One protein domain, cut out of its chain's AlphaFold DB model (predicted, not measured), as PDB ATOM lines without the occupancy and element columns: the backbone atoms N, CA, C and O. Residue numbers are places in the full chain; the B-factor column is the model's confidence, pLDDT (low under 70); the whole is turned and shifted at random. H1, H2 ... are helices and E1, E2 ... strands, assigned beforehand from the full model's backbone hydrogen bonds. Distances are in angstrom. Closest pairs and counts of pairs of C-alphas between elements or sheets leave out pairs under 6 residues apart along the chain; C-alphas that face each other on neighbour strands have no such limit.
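Overview. This is residues 152 to 246 and 264 to 286 of the 286 residues of an uncharacterized protein of Fonsecaea pedrosoi CBS 271.37 (UniProt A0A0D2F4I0). A small twisted sheet of four short strands lies between two helical hairpins, H1 with H2 and H3 with H4, and the long helix H5. Residues 279 to 286, of which 279 to 282 belong to H5, stick out from one end; without them the body spans 42 by 29 by 26 A. The printed part has 118 residues, along the chain E1 H1 H2 E2 H3 H4 E3 E4 H5; the sheet's order is E1 E2 E3 E4, antiparallel. The class is mixed, helices and strands; the whole is compact, with a radius of gyration of the C-alphas of 15.1 A and spans of 58 by 29 by 27 A.

Arrangement. E1, residues 159 to 161, and E2, residues 185 to 188, are neighbours, with N 160 and O 187 2.8 A apart, within hydrogen-bond range. E3, residues 225 to 228, pairs with E2 through N 226 and O 186, 2.8 A. E4, residues 241 to 243, forms a hairpin with E3, with N 242 and O 227 2.8 A apart. H1, residues 162 to 168, H3, residues 189 to 201, H4, residues 210 to 222, and H5, residues 267 to 282, are on the sheet but each only grazes it. H3 and H4, a hairpin, touch at Ala 195 and Met 220, their closest C-alphas, 4.9 A, at a steep tilt of 39 degrees, opposite ways. H4, with residues 214 to 218 alone, touches H2, residues 175 to 180; Ser 177 and Asp 214 have the closest C-alphas, 6.7 A. Every O i to N i+4 pair is within hydrogen-bond range in H3 and H4, 10 of 12 in H5, 0 of 3 in H1 and 0 of 2 in H2, where O i to N i+3 gives 3 of 4 and 3 of 3.

Along the chain. E1 begins at C-alpha 159 (204.714, 149.402, 264.102). H3 is 18.0 A long, H4 18.1 A and H5 23.1 A, ending at C-alpha 282 (219.917, 141.058, 276.689).

Size, cuts and confidence. The C-alphas farthest apart, of Ala 208 and Pro 286, are 58.3 A apart. Residues 247 to 263 are cut out; C-alphas 246 and 264 are 9.9 A apart. The link E3 to E4 is long. Residues 152, 153, 246 and 286 have pLDDT under 70.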
ATOM      1  N   ARG A 152     196.494 142.804 267.697       61.44
ATOM      2  CA  ARG A 152     196.718 144.090 268.376       61.44
ATOM      3  C   ARG A 152     196.997 143.903 269.866       61.44
ATOM      4  O   ARG A 152     197.919 144.512 270.392       61.44
ATOM      5  N   ARG A 153     196.265 142.994 270.521       67.72
ATOM      6  CA  ARG A 153     196.479 142.661 271.939       67.72
ATOM      7  C   ARG A 153     197.790 141.921 272.184       67.72
ATOM      8  O   ARG A 153     198.379 142.067 273.249       67.72
ATOM      9  N   LEU A 154     198.221 141.100 271.229       75.86
ATOM     10  CA  LEU A 154     199.436 140.293 271.353       75.86
ATOM     11  C   LEU A 154     200.704 141.077 271.000       75.86
ATOM     12  O   LEU A 154     201.781 140.727 271.472       75.86
ATOM     13  N   MET A 155     200.586 142.131 270.191       85.96
ATOM     14  CA  MET A 155     201.712 142.936 269.720       85.96
ATOM     15  C   MET A 155     201.441 144.434 269.923       85.96
ATOM     16  O   MET A 155     201.299 145.171 268.943       85.96
ATOM     17  N   PRO A 156     201.416 144.919 271.181       88.48
ATOM     18  CA  PRO A 156     201.194 146.336 271.476       88.48
ATOM     19  C   PRO A 156     202.244 147.235 270.805       88.48
ATOM     20  O   PRO A 156     201.963 148.366 270.429       88.48
ATOM     21  N   PHE A 157     203.453 146.728 270.574       92.58
ATOM     22  CA  PHE A 157     204.519 147.480 269.919       92.58
ATOM     23  C   PHE A 157     204.610 147.237 268.408       92.58
ATOM     24  O   PHE A 157     205.571 147.677 267.793       92.58
ATOM     25  N   LYS A 158     203.627 146.581 267.769       92.51
ATOM     26  CA  LYS A 158     203.598 146.476 266.301       92.51
ATOM     27  C   LYS A 158     203.613 147.879 265.694       92.51
ATOM     28  O   LYS A 158     202.744 148.693 266.016       92.51
ATOM     29  N   VAL A 159     204.593 148.138 264.830       94.26
ATOM     30  CA  VAL A 159     204.714 149.402 264.102       94.26
ATOM     31  C   VAL A 159     203.627 149.471 263.033       94.26
ATOM     32  O   VAL A 159     203.436 148.526 262.270       94.26
ATOM     33  N   LEU A 160     202.919 150.593 262.999       95.14
ATOM     34  CA  LEU A 160     201.840 150.892 262.072       95.14
ATOM     35  C   LEU A 160     202.260 152.073 261.188       95.14
ATOM     36  O   LEU A 160     202.509 153.166 261.712       95.14
ATOM     37  N   PRO A 161     202.344 151.892 259.862       95.71
ATOM     38  CA  PRO A 161     202.522 152.999 258.938       95.71
ATOM     39  C   PRO A 161     201.226 153.806 258.789       95.71
ATOM     40  O   PRO A 161     200.132 153.259 258.914       95.71
ATOM     41  N   GLN A 162     201.344 155.084 258.417       95.04
ATOM     42  CA  GLN A 162     200.208 155.991 258.165       95.04
ATOM     43  C   GLN A 162     199.077 155.350 257.341       95.04
ATOM     44  O   GLN A 162     197.908 155.462 257.696       95.04
ATOM     45  N   ARG A 163     199.415 154.627 256.265       94.18
ATOM     46  CA  ARG A 163     198.434 153.959 255.389       94.18
ATOM     47  C   ARG A 163     197.548 152.939 256.111       94.18
ATOM     48  O   ARG A 163     196.416 152.727 255.698       94.18
ATOM     49  N   GLU A 164     198.062 152.292 257.157       93.38
ATOM     50  CA  GLU A 164     197.296 151.310 257.926       93.38
ATOM     51  C   GLU A 164     196.296 151.995 258.858       93.38
ATOM     52  O   GLU A 164     195.282 151.379 259.170       93.38
ATOM     53  N   LEU A 165     196.520 153.264 259.234       95.21
ATOM     54  CA  LEU A 165     195.637 154.023 260.127       95.21
ATOM     55  C   LEU A 165     194.235 154.235 259.535       95.21
ATOM     56  O   LEU A 165     193.257 154.132 260.275       95.21
ATOM     57  N   PHE A 166     194.125 154.425 258.213       92.74
ATOM     58  CA  PHE A 166     192.841 154.555 257.503       92.74
ATOM     59  C   PHE A 166     191.933 153.325 257.685       92.74
ATOM     60  O   PHE A 166     190.716 153.437 257.693       92.74
ATOM     61  N   GLY A 167     192.506 152.133 257.871       89.32
ATOM     62  CA  GLY A 167     191.735 150.897 258.036       89.32
ATOM     63  C   GLY A 167     191.303 150.605 259.474       89.32
ATOM     64  O   GLY A 167     190.660 149.584 259.719       89.32
ATOM     65  N   LEU A 168     191.691 151.434 260.451       90.78
ATOM     66  CA  LEU A 168     191.488 151.114 261.870       90.78
ATOM     67  C   LEU A 168     190.177 151.660 262.439       90.78
ATOM     68  O   LEU A 168     189.868 151.309 263.577       90.78
ATOM     69  N   GLY A 169     189.423 152.462 261.676       91.91
ATOM     70  CA  GLY A 169     188.177 153.085 262.132       91.91
ATOM     71  C   GLY A 169     188.407 154.038 263.303       91.91
ATOM     72  O   GLY A 169     187.757 153.914 264.340       91.91
ATOM     73  N   LEU A 170     189.400 154.920 263.167       95.17
ATOM     74  CA  LEU A 170     189.710 155.943 264.166       95.17
ATOM     75  C   LEU A 170     188.582 156.983 264.236       95.17
ATOM     76  O   LEU A 170     187.901 157.187 263.233       95.17
ATOM     77  N   PRO A 171     188.366 157.639 265.391       94.88
ATOM     78  CA  PRO A 171     187.250 158.562 265.590       94.88
ATOM     79  C   PRO A 171     187.492 159.937 264.942       94.88
ATOM     80  O   PRO A 171     187.268 160.957 265.581       94.88
ATOM     81  N   PHE A 172     187.951 159.951 263.690       95.21
ATOM     82  CA  PHE A 172     187.993 161.152 262.865       95.21
ATOM     83  C   PHE A 172     186.611 161.412 262.261       95.21
ATOM     84  O   PHE A 172     185.938 160.481 261.808       95.21
ATOM     85  N   ALA A 173     186.199 162.674 262.222       95.48
ATOM     86  CA  ALA A 173     185.055 163.114 261.438       95.48
ATOM     87  C   ALA A 173     185.381 163.095 259.938       95.48
ATOM     88  O   ALA A 173     184.556 162.651 259.133       95.48
ATOM     89  N   ASP A 174     186.595 163.514 259.571       96.56
ATOM     90  CA  ASP A 174     187.166 163.355 258.242       96.56
ATOM     91  C   ASP A 174     188.464 162.539 258.298       96.56
ATOM     92  O   ASP A 174     189.517 163.002 258.735       96.56
ATOM     93  N   GLU A 175     188.422 161.305 257.789       95.10
ATOM     94  CA  GLU A 175     189.615 160.458 257.685       95.10
ATOM     95  C   GLU A 175     190.711 161.088 256.808       95.10
ATOM     96  O   GLU A 175     191.880 160.719 256.935       95.10
ATOM     97  N   SER A 176     190.377 162.049 255.934       95.40
ATOM     98  CA  SER A 176     191.362 162.759 255.115       95.40
ATOM     99  C   SER A 176     192.350 163.582 255.951       95.40
ATOM    100  O   SER A 176     193.498 163.734 255.527       95.40
ATOM    101  N   SER A 177     191.977 163.968 257.177       95.35
ATOM    102  CA  SER A 177     192.842 164.633 258.162       95.35
ATOM    103  C   SER A 177     194.101 163.813 258.484       95.35
ATOM    104  O   SER A 177     195.166 164.363 258.755       95.35
ATOM    105  N   LEU A 178     194.054 162.478 258.354       95.53
ATOM    106  CA  LEU A 178     195.244 161.631 258.497       95.53
ATOM    107  C   LEU A 178     196.322 161.918 257.445       95.53
ATOM    108  O   LEU A 178     197.489 161.618 257.698       95.53
ATOM    109  N   GLN A 179     195.966 162.468 256.277       95.81
ATOM    110  CA  GLN A 179     196.918 162.830 255.218       95.81
ATOM    111  C   GLN A 179     197.795 164.021 255.594       95.81
ATOM    112  O   GLN A 179     198.835 164.218 254.968       95.81
ATOM    113  N   GLU A 180     197.400 164.793 256.607       94.34
ATOM    114  CA  GLU A 180     198.227 165.878 257.117       94.34
ATOM    115  C   GLU A 180     199.532 165.321 257.693       94.34
ATOM    116  O   GLU A 180     200.583 165.932 257.504       94.34
ATOM    117  N   LEU A 181     199.511 164.126 258.307       94.58
ATOM    118  CA  LEU A 181     200.721 163.462 258.805       94.58
ATOM    119  C   LEU A 181     201.744 163.228 257.678       94.58
ATOM    120  O   LEU A 181     201.380 162.964 256.527       94.58
ATOM    121  N   PRO A 182     203.055 163.237 257.983       93.48
ATOM    122  CA  PRO A 182     204.068 163.004 256.963       93.48
ATOM    123  C   PRO A 182     203.913 161.621 256.314       93.48
ATOM    124  O   PRO A 182     203.687 160.634 257.004       93.48
ATOM    125  N   SER A 183     204.166 161.514 255.006       92.16
ATOM    126  CA  SER A 183     204.058 160.250 254.237       92.16
ATOM    127  C   SER A 183     204.895 159.061 254.754       92.16
ATOM    128  O   SER A 183     204.690 157.925 254.331       92.16
ATOM    129  N   GLY A 184     205.852 159.305 255.652       92.16
ATOM    130  CA  GLY A 184     206.663 158.285 256.323       92.16
ATOM    131  C   GLY A 184     206.338 158.115 257.805       92.16
ATOM    132  O   GLY A 184     207.176 157.592 258.534       92.16
ATOM    133  N   PHE A 185     205.187 158.615 258.259       96.26
ATOM    134  CA  PHE A 185     204.783 158.561 259.655       96.26
ATOM    135  C   PHE A 185     204.571 157.123 260.116       96.26
ATOM    136  O   PHE A 185     203.877 156.330 259.467       96.26
ATOM    137  N   LEU A 186     205.173 156.818 261.259       96.11
ATOM    138  CA  LEU A 186     205.098 155.545 261.949       96.11
ATOM    139  C   LEU A 186     204.633 155.792 263.384       96.11
ATOM    140  O   LEU A 186     205.091 156.718 264.048       96.11
ATOM    141  N   THR A 187     203.767 154.922 263.879       96.54
ATOM    142  CA  THR A 187     203.422 154.825 265.304       96.54
ATOM    143  C   THR A 187     203.364 153.351 265.697       96.54
ATOM    144  O   THR A 187     203.661 152.481 264.880       96.54
ATOM    145  N   THR A 188     202.997 153.035 266.933       96.08
ATOM    146  CA  THR A 188     202.724 151.658 267.358       96.08
ATOM    147  C   THR A 188     201.261 151.488 267.739       96.08
ATOM    148  O   THR A 188     200.579 152.467 268.038       96.08
ATOM    149  N   VAL A 189     200.771 150.244 267.785       94.89
ATOM    150  CA  VAL A 189     199.421 149.936 268.304       94.89
ATOM    151  C   VAL A 189     199.215 150.565 269.691       94.89
ATOM    152  O   VAL A 189     198.205 151.217 269.926       94.89
ATOM    153  N   ARG A 190     200.210 150.458 270.576       94.55
ATOM    154  CA  ARG A 190     200.229 151.038 271.925       94.55
ATOM    155  C   ARG A 190     200.176 152.562 271.909       94.55
ATOM    156  O   ARG A 190     199.464 153.150 272.720       94.55
ATOM    157  N   GLY A 191     200.933 153.196 271.014       96.56
ATOM    158  CA  GLY A 191     200.925 154.652 270.849       96.56
ATOM    159  C   GLY A 191     199.552 155.147 270.406       96.56
ATOM    160  O   GLY A 191     199.010 156.085 270.988       96.56
ATOM    161  N   LEU A 192     198.947 154.444 269.450       96.40
ATOM    162  CA  LEU A 192     197.607 154.727 268.957       96.40
ATOM    163  C   LEU A 192     196.524 154.507 270.024       96.40
ATOM    164  O   LEU A 192     195.651 155.351 270.183       96.40
ATOM    165  N   GLU A 193     196.591 153.416 270.790       94.88
ATOM    166  CA  GLU A 193     195.671 153.156 271.907       94.88
ATOM    167  C   GLU A 193     195.737 154.257 272.972       94.88
ATOM    168  O   GLU A 193     194.694 154.713 273.438       94.88
ATOM    169  N   ARG A 194     196.943 154.722 273.333       95.67
ATOM    170  CA  ARG A 194     197.117 155.847 274.269       95.67
ATOM    171  C   ARG A 194     196.552 157.146 273.691       95.67
ATOM    172  O   ARG A 194     195.857 157.852 274.410       95.67
ATOM    173  N   ALA A 195     196.800 157.434 272.411       96.19
ATOM    174  CA  ALA A 195     196.263 158.620 271.743       96.19
ATOM    175  C   ALA A 195     194.727 158.627 271.721       96.19
ATOM    176  O   ALA A 195     194.103 159.608 272.107       96.19
ATOM    177  N   VAL A 196     194.112 157.506 271.340       96.20
ATOM    178  CA  VAL A 196     192.650 157.356 271.330       96.20
ATOM    179  C   VAL A 196     192.077 157.392 272.751       96.20
ATOM    180  O   VAL A 196     191.024 157.982 272.981       96.20
ATOM    181  N   GLY A 197     192.766 156.790 273.722       95.49
ATOM    182  CA  GLY A 197     192.384 156.853 275.131       95.49
ATOM    183  C   GLY A 197     192.404 158.281 275.682       95.49
ATOM    184  O   GLY A 197     191.466 158.673 276.368       95.49
ATOM    185  N   GLU A 198     193.430 159.069 275.348       95.07
ATOM    186  CA  GLU A 198     193.526 160.492 275.703       95.07
ATOM    187  C   GLU A 198     192.421 161.319 275.035       95.07
ATOM    188  O   GLU A 198     191.799 162.159 275.687       95.07
ATOM    189  N   PHE A 199     192.109 161.028 273.770       96.08
ATOM    190  CA  PHE A 199     191.022 161.684 273.048       96.08
ATOM    191  C   PHE A 199     189.668 161.450 273.724       96.08
ATOM    192  O   PHE A 199     188.947 162.401 273.999       96.08
ATOM    193  N   TYR A 200     189.346 160.205 274.085       95.74
ATOM    194  CA  TYR A 200     188.102 159.901 274.801       95.74
ATOM    195  C   TYR A 200     188.091 160.355 276.264       95.74
ATOM    196  O   TYR A 200     187.016 160.515 276.841       95.74
ATOM    197  N   ALA A 201     189.260 160.519 276.884       95.68
ATOM    198  CA  ALA A 201     189.373 161.108 278.213       95.68
ATOM    199  C   ALA A 201     189.195 162.636 278.188       95.68
ATOM    200  O   ALA A 201     188.913 163.228 279.231       95.68
ATOM    201  N   SER A 202     189.357 163.260 277.018       93.58
ATOM    202  CA  SER A 202     189.074 164.675 276.809       93.58
ATOM    203  C   SER A 202     187.563 164.907 276.800       93.58
ATOM    204  O   SER A 202     186.789 164.082 276.316       93.58
ATOM    205  N   ASP A 203     187.128 166.021 277.384       91.77
ATOM    206  CA  ASP A 203     185.708 166.358 277.450       91.77
ATOM    207  C   ASP A 203     185.215 166.732 276.035       91.77
ATOM    208  O   ASP A 203     185.841 167.581 275.395       91.77
ATOM    209  N   PRO A 204     184.139 166.113 275.508       85.58
ATOM    210  CA  PRO A 204     183.634 166.407 274.165       85.58
ATOM    211  C   PRO A 204     183.251 167.879 273.969       85.58
ATOM    212  O   PRO A 204     183.281 168.354 272.838       85.58
ATOM    213  N   ASP A 205     182.936 168.610 275.044       91.42
ATOM    214  CA  ASP A 205     182.615 170.041 274.982       91.42
ATOM    215  C   ASP A 205     183.866 170.933 274.782       91.42
ATOM    216  O   ASP A 205     183.736 172.150 274.633       91.42
ATOM    217  N   VAL A 206     185.079 170.358 274.799       90.81
ATOM    218  CA  VAL A 206     186.345 171.085 274.573       90.81
ATOM    219  C   VAL A 206     186.539 171.446 273.104       90.81
ATOM    220  O   VAL A 206     187.137 172.482 272.824       90.81
ATOM    221  N   PHE A 207     186.030 170.630 272.179       91.39
ATOM    222  CA  PHE A 207     186.173 170.859 270.743       91.39
ATOM    223  C   PHE A 207     184.964 171.644 270.227       91.39
ATOM    224  O   PHE A 207     183.819 171.218 270.391       91.39
ATOM    225  N   ALA A 208     185.194 172.811 269.625       90.89
ATOM    226  CA  ALA A 208     184.120 173.670 269.134       90.89
ATOM    227  C   ALA A 208     183.426 173.090 267.892       90.89
ATOM    228  O   ALA A 208     182.236 173.341 267.671       90.89
ATOM    229  N   ASP A 209     184.169 172.336 267.083       94.12
ATOM    230  CA  ASP A 209     183.685 171.653 265.894       94.12
ATOM    231  C   ASP A 209     184.447 170.345 265.622       94.12
ATOM    232  O   ASP A 209     185.440 170.007 266.273       94.12
ATOM    233  N   ASP A 210     183.941 169.594 264.645       94.97
ATOM    234  CA  ASP A 210     184.517 168.322 264.212       94.97
ATOM    235  C   ASP A 210     185.967 168.488 263.707       94.97
ATOM    236  O   ASP A 210     186.799 167.607 263.913       94.97
ATOM    237  N   ILE A 211     186.297 169.640 263.110       94.68
ATOM    238  CA  ILE A 211     187.633 169.933 262.567       94.68
ATOM    239  C   ILE A 211     188.644 170.076 263.708       94.68
ATOM    240  O   ILE A 211     189.722 169.492 263.660       94.68
ATOM    241  N   GLU A 212     188.303 170.821 264.759       94.04
ATOM    242  CA  GLU A 212     189.142 170.967 265.947       94.04
ATOM    243  C   GLU A 212     189.331 169.626 266.667       94.04
ATOM    244  O   GLU A 212     190.428 169.333 267.147       94.04
ATOM    245  N   SER A 213     188.297 168.776 266.679       95.35
ATOM    246  CA  SER A 213     188.395 167.420 267.228       95.35
ATOM    247  C   SER A 213     189.373 166.540 266.436       95.35
ATOM    248  O   SER A 213     190.213 165.861 267.035       95.35
ATOM    249  N   ASP A 214     189.347 166.624 265.102       96.29
ATOM    250  CA  ASP A 214     190.257 165.895 264.218       96.29
ATOM    251  C   ASP A 214     191.699 166.372 264.396       96.29
ATOM    252  O   ASP A 214     192.609 165.554 264.543       96.29
ATOM    253  N   VAL A 215     191.916 167.689 264.461       93.82
ATOM    254  CA  VAL A 215     193.237 168.288 264.711       93.82
ATOM    255  C   VAL A 215     193.775 167.873 266.082       93.82
ATOM    256  O   VAL A 215     194.956 167.534 266.206       93.82
ATOM    257  N   ALA A 216     192.927 167.840 267.112       93.95
ATOM    258  CA  ALA A 216     193.320 167.395 268.445       93.95
ATOM    259  C   ALA A 216     193.715 165.911 268.459       93.95
ATOM    260  O   ALA A 216     194.777 165.564 268.985       93.95
ATOM    261  N   LEU A 217     192.912 165.040 267.838       96.12
ATOM    262  CA  LEU A 217     193.228 163.617 267.703       96.12
ATOM    263  C   LEU A 217     194.523 163.403 266.909       96.12
ATOM    264  O   LEU A 217     195.374 162.604 267.314       96.12
ATOM    265  N   LEU A 218     194.713 164.147 265.817       95.31
ATOM    266  CA  LEU A 218     195.933 164.113 265.018       95.31
ATOM    267  C   LEU A 218     197.155 164.502 265.858       95.31
ATOM    268  O   LEU A 218     198.175 163.815 265.813       95.31
ATOM    269  N   GLY A 219     197.032 165.549 266.678       93.22
ATOM    270  CA  GLY A 219     198.056 165.969 267.631       93.22
ATOM    271  C   GLY A 219     198.382 164.882 268.658       93.22
ATOM    272  O   GLY A 219     199.553 164.571 268.883       93.22
ATOM    273  N   MET A 220     197.369 164.230 269.236       95.33
ATOM    274  CA  MET A 220     197.553 163.127 270.192       95.33
ATOM    275  C   MET A 220     198.239 161.905 269.564       95.33
ATOM    276  O   MET A 220     199.052 161.251 270.226       95.33
ATOM    277  N   ILE A 221     197.947 161.607 268.293       96.81
ATOM    278  CA  ILE A 221     198.625 160.558 267.516       96.81
ATOM    279  C   ILE A 221     200.072 160.973 267.219       96.81
ATOM    280  O   ILE A 221     200.995 160.187 267.441       96.81
ATOM    281  N   ALA A 222     200.294 162.214 266.778       94.49
ATOM    282  CA  ALA A 222     201.615 162.744 266.448       94.49
ATOM    283  C   ALA A 222     202.564 162.756 267.659       94.49
ATOM    284  O   ALA A 222     203.732 162.395 267.512       94.49
ATOM    285  N   LYS A 223     202.060 163.047 268.871       94.32
ATOM    286  CA  LYS A 223     202.818 162.971 270.141       94.32
ATOM    287  C   LYS A 223     203.455 161.592 270.399       94.32
ATOM    288  O   LYS A 223     204.420 161.492 271.161       94.32
ATOM    289  N   ARG A 224     202.914 160.533 269.783       95.36
ATOM    290  CA  ARG A 224     203.288 159.113 269.961       95.36
ATOM    291  C   ARG A 224     203.684 158.448 268.650       95.36
ATOM    292  O   ARG A 224     203.619 157.226 268.504       95.36
ATOM    293  N   GLY A 225     204.061 159.250 267.669       95.52
ATOM    294  CA  GLY A 225     204.585 158.759 266.415       95.52
ATOM    295  C   GLY A 225     205.768 159.579 265.948       95.52
ATOM    296  O   GLY A 225     206.268 160.480 266.624       95.52
ATOM    297  N   GLY A 226     206.267 159.196 264.790       95.38
ATOM    298  CA  GLY A 226     207.581 159.608 264.363       95.38
ATOM    299  C   GLY A 226     207.897 159.184 262.948       95.38
ATOM    300  O   GLY A 226     207.026 158.785 262.176       95.38
ATOM    301  N   LEU A 227     209.175 159.266 262.616       95.30
ATOM    302  CA  LEU A 227     209.720 158.837 261.338       95.30
ATOM    303  C   LEU A 227     210.775 157.762 261.568       95.30
ATOM    304  O   LEU A 227     211.452 157.734 262.595       95.30
ATOM    305  N   ALA A 228     210.970 156.904 260.573       93.25
ATOM    306  CA  ALA A 228     212.156 156.061 260.538       93.25
ATOM    307  C   ALA A 228     213.424 156.930 260.464       93.25
ATOM    308  O   ALA A 228     213.444 157.961 259.783       93.25
ATOM    309  N   ARG A 229     214.521 156.475 261.084       89.18
ATOM    310  CA  ARG A 229     215.830 157.157 261.012       89.18
ATOM    311  C   ARG A 229     216.302 157.380 259.578       89.18
ATOM    312  O   ARG A 229     216.948 158.384 259.281       89.18
ATOM    313  N   THR A 230     216.003 156.437 258.685       89.30
ATOM    314  CA  THR A 230     216.343 156.538 257.265       89.30
ATOM    315  C   THR A 230     215.143 156.204 256.385       89.30
ATOM    316  O   THR A 230     214.385 155.280 256.655       89.30
ATOM    317  N   LYS A 231     214.992 156.936 255.276       85.31
ATOM    318  CA  LYS A 231     213.868 156.776 254.333       85.31
ATOM    319  C   LYS A 231     213.869 155.445 253.570       85.31
ATOM    320  O   LYS A 231     212.884 155.119 252.921       85.31
ATOM    321  N   PHE A 232     214.984 154.716 253.591       84.56
ATOM    322  CA  PHE A 232     215.174 153.466 252.846       84.56
ATOM    323  C   PHE A 232     215.066 152.222 253.731       84.56
ATOM    324  O   PHE A 232     215.261 151.106 253.250       84.56
ATOM    325  N   GLN A 233     214.792 152.404 255.022       83.29
ATOM    326  CA  GLN A 233     214.688 151.307 255.963       83.29
ATOM    327  C   GLN A 233     213.373 150.554 255.745       83.29
ATOM    328  O   GLN A 233     212.293 151.105 255.932       83.29
ATOM    329  N   GLN A 234     213.472 149.294 255.313       81.36
ATOM    330  CA  GLN A 234     212.306 148.444 255.045       81.36
ATOM    331  C   GLN A 234     211.697 147.862 256.325       81.36
ATOM    332  O   GLN A 234     210.490 147.646 256.384       81.36
ATOM    333  N   VAL A 235     212.531 147.613 257.337       87.68
ATOM    334  CA  VAL A 235     212.134 147.063 258.638       87.68
ATOM    335  C   VAL A 235     212.541 148.062 259.706       87.68
ATOM    336  O   VAL A 235     213.730 148.342 259.857       87.68
ATOM    337  N   VAL A 236     211.553 148.615 260.400       89.82
ATOM    338  CA  VAL A 236     211.744 149.614 261.453       89.82
ATOM    339  C   VAL A 236     211.273 149.004 262.758       89.82
ATOM    340  O   VAL A 236     210.118 148.581 262.856       89.82
ATOM    341  N   TYR A 237     212.163 148.958 263.741       92.38
ATOM    342  CA  TYR A 237     211.797 148.540 265.086       92.38
ATOM    343  C   TYR A 237     211.153 149.705 265.857       92.38
ATOM    344  O   TYR A 237     211.429 150.870 265.554       92.38
ATOM    345  N   PRO A 238     210.279 149.438 266.844       93.87
ATOM    346  CA  PRO A 238     209.577 150.485 267.589       93.87
ATOM    347  C   PRO A 238     210.506 151.538 268.213       93.87
ATOM    348  O   PRO A 238     210.254 152.733 268.101       93.87
ATOM    349  N   GLU A 239     211.618 151.112 268.806       92.53
ATOM    350  CA  GLU A 239     212.652 151.954 269.416       92.53
ATOM    351  C   GLU A 239     213.490 152.758 268.407       92.53
ATOM    352  O   GLU A 239     214.229 153.674 268.781       92.53
ATOM    353  N   GLU A 240     213.399 152.429 267.116       92.25
ATOM    354  CA  GLU A 240     214.058 153.170 266.041       92.25
ATOM    355  C   GLU A 240     213.198 154.304 265.486       92.25
ATOM    356  O   GLU A 240     213.712 155.129 264.721       92.25
ATOM    357  N   ILE A 241     211.918 154.370 265.866       94.78
ATOM    358  CA  ILE A 241     211.051 155.493 265.523       94.78
ATOM    359  C   ILE A 241     211.616 156.743 266.201       94.78
ATOM    360  O   ILE A 241     211.767 156.812 267.419       94.78
ATOM    361  N   VAL A 242     211.946 157.744 265.393       93.48
ATOM    362  CA  VAL A 242     212.392 159.052 265.866       93.48
ATOM    363  C   VAL A 242     211.151 159.917 266.057       93.48
ATOM    364  O   VAL A 242     210.426 160.091 265.073       93.48
ATOM    365  N   PRO A 243     210.895 160.459 267.262       93.97
ATOM    366  CA  PRO A 243     209.748 161.324 267.509       93.97
ATOM    367  C   PRO A 243     209.655 162.450 266.478       93.97
ATOM    368  O   PRO A 243     210.679 162.977 266.036       93.97
ATOM    369  N   LEU A 244     208.436 162.835 266.096       90.77
ATOM    370  CA  LEU A 244     208.265 164.053 265.311       90.77
ATOM    371  C   LEU A 244     208.721 165.248 266.156       90.77
ATOM    372  O   LEU A 244     208.119 165.574 267.180       90.77
ATOM    373  N   ASP A 245     209.793 165.909 265.726       81.17
ATOM    374  CA  ASP A 245     210.156 167.204 266.283       81.17
ATOM    375  C   ASP A 245     209.069 168.209 265.878       81.17
ATOM    376  O   ASP A 245     208.895 168.500 264.687       81.17
ATOM    377  N   ASN A 246     208.378 168.792 266.865       63.65
ATOM    378  CA  ASN A 246     207.353 169.826 266.650       63.65
ATOM    379  C   ASN A 246     207.859 171.006 265.794       63.65
ATOM    380  O   ASN A 246     207.066 171.781 265.277       63.65
ATOM    381  N   ASP A 264     204.532 168.446 275.633       72.47
ATOM    382  CA  ASP A 264     205.536 167.503 276.087       72.47
ATOM    383  C   ASP A 264     205.203 166.195 275.373       72.47
ATOM    384  O   ASP A 264     204.126 165.625 275.565       72.47
ATOM    385  N   GLN A 265     206.107 165.739 274.502       84.13
ATOM    386  CA  GLN A 265     206.033 164.390 273.946       84.13
ATOM    387  C   GLN A 265     205.712 163.417 275.086       84.13
ATOM    388  O   GLN A 265     206.150 163.633 276.219       84.13
ATOM    389  N   ASP A 266     204.967 162.344 274.811       91.96
ATOM    390  CA  ASP A 266     204.614 161.354 275.833       91.96
ATOM    391  C   ASP A 266     205.890 160.619 276.303       91.96
ATOM    392  O   ASP A 266     206.270 159.574 275.776       91.96
ATOM    393  N   LYS A 267     206.616 161.223 277.256       93.04
ATOM    394  CA  LYS A 267     207.939 160.780 277.731       93.04
ATOM    395  C   LYS A 267     207.875 159.359 278.280       93.04
ATOM    396  O   LYS A 267     208.836 158.610 278.135       93.04
ATOM    397  N   GLU A 268     206.748 159.000 278.891       94.75
ATOM    398  CA  GLU A 268     206.497 157.653 279.394       94.75
ATOM    399  C   GLU A 268     206.415 156.652 278.237       94.75
ATOM    400  O   GLU A 268     207.156 155.673 278.238       94.75
ATOM    401  N   TYR A 269     205.608 156.930 277.210       95.21
ATOM    402  CA  TYR A 269     205.523 156.083 276.017       95.21
ATOM    403  C   TYR A 269     206.887 155.886 275.332       95.21
ATOM    404  O   TYR A 269     207.270 154.761 275.011       95.21
ATOM    405  N   TRP A 270     207.657 156.958 275.138       95.25
ATOM    406  CA  TRP A 270     208.976 156.852 274.505       95.25
ATOM    407  C   TRP A 270     209.987 156.089 275.371       95.25
ATOM    408  O   TRP A 270     210.824 155.360 274.836       95.25
ATOM    409  N   ALA A 271     209.893 156.196 276.700       94.58
ATOM    410  CA  ALA A 271     210.686 155.378 277.613       94.58
ATOM    411  C   ALA A 271     210.286 153.892 277.547       94.58
ATOM    412  O   ALA A 271     211.173 153.037 277.541       94.58
ATOM    413  N   GLU A 272     208.986 153.578 277.430       94.01
ATOM    414  CA  GLU A 272     208.491 152.208 277.210       94.01
ATOM    415  C   GLU A 272     209.100 151.603 275.931       94.01
ATOM    416  O   GLU A 272     209.601 150.480 275.968       94.01
ATOM    417  N   LEU A 273     209.123 152.350 274.819       92.36
ATOM    418  CA  LEU A 273     209.733 151.883 273.565       92.36
ATOM    419  C   LEU A 273     211.233 151.609 273.713       92.36
ATOM    420  O   LEU A 273     211.719 150.570 273.274       92.36
ATOM    421  N   GLN A 274     211.971 152.511 274.365       92.54
ATOM    422  CA  GLN A 274     213.405 152.319 274.601       92.54
ATOM    423  C   GLN A 274     213.704 151.121 275.510       92.54
ATOM    424  O   GLN A 274     214.749 150.488 275.367       92.54
ATOM    425  N   GLU A 275     212.828 150.816 276.469       91.84
ATOM    426  CA  GLU A 275     212.953 149.615 277.301       91.84
ATOM    427  C   GLU A 275     212.724 148.340 276.478       91.84
ATOM    428  O   GLU A 275     213.483 147.388 276.620       91.84
ATOM    429  N   GLN A 276     211.748 148.331 275.561       85.44
ATOM    430  CA  GLN A 276     211.518 147.183 274.673       85.44
ATOM    431  C   GLN A 276     212.739 146.859 273.805       85.44
ATOM    432  O   GLN A 276     213.094 145.689 273.680       85.44
ATOM    433  N   GLY A 277     213.416 147.877 273.267       85.65
ATOM    434  CA  GLY A 277     214.662 147.689 272.517       85.65
ATOM    435  C   GLY A 277     215.773 147.048 273.358       85.65
ATOM    436  O   GLY A 277     216.463 146.145 272.895       85.65
ATOM    437  N   ARG A 278     215.895 147.439 274.634       88.08
ATOM    438  CA  ARG A 278     216.917 146.895 275.547       88.08
ATOM    439  C   ARG A 278     216.739 145.408 275.845       88.08
ATOM    440  O   ARG A 278     217.734 144.712 276.022       88.08
ATOM    441  N   ILE A 279     215.506 144.900 275.845       82.38
ATOM    442  CA  ILE A 279     215.238 143.467 276.051       82.38
ATOM    443  C   ILE A 279     215.906 142.627 274.951       82.38
ATOM    444  O   ILE A 279     216.401 141.533 275.224       82.38
ATOM    445  N   TRP A 280     215.973 143.137 273.720       76.21
ATOM    446  CA  TRP A 280     216.626 142.437 272.614       76.21
ATOM    447  C   TRP A 280     218.150 142.396 272.751       76.21
ATOM    448  O   TRP A 280     218.752 141.396 272.364       76.21
ATOM    449  N   ASP A 281     218.761 143.412 273.366       79.17
ATOM    450  CA  ASP A 281     220.204 143.429 273.647       79.17
ATOM    451  C   ASP A 281     220.606 142.406 274.729       79.17
ATOM    452  O   ASP A 281     221.742 141.926 274.752       79.17
ATOM    453  N   GLU A 282     219.684 142.050 275.630       79.94
ATOM    454  CA  GLU A 282     219.917 141.058 276.689       79.94
ATOM    455  C   GLU A 282     219.789 139.611 276.204       79.94
ATOM    456  O   GLU A 282     220.364 138.692 276.802       79.94
ATOM    457  N   LEU A 283     219.047 139.389 275.117       75.75
ATOM    458  CA  LEU A 283     218.883 138.071 274.522       75.75
ATOM    459  C   LEU A 283     220.168 137.668 273.791       75.75
ATOM    460  O   LEU A 283     220.311 137.806 272.581       75.75
ATOM    461  N   TYR A 284     221.109 137.107 274.549       71.89
ATOM    462  CA  TYR A 284     222.235 136.379 273.981       71.89
ATOM    463  C   TYR A 284     221.713 135.127 273.269       71.89
ATOM    464  O   TYR A 284     221.340 134.145 273.916       71.89
ATOM    465  N   ILE A 285     221.678 135.163 271.939       71.92
ATOM    466  CA  ILE A 285     221.402 133.995 271.103       71.92
ATOM    467  C   ILE A 285     222.763 133.329 270.808       71.92
ATOM    468  O   ILE A 285     223.565 133.928 270.092       71.92
ATOM    469  N   PRO A 286     223.072 132.168 271.424       66.80
ATOM    470  CA  PRO A 286     224.353 131.473 271.267       66.80
ATOM    471  C   PRO A 286     224.603 130.920 269.861       66.80
ATOM    472  O   PRO A 286     223.620 130.595 269.156       66.80
TER     473      PRO A 286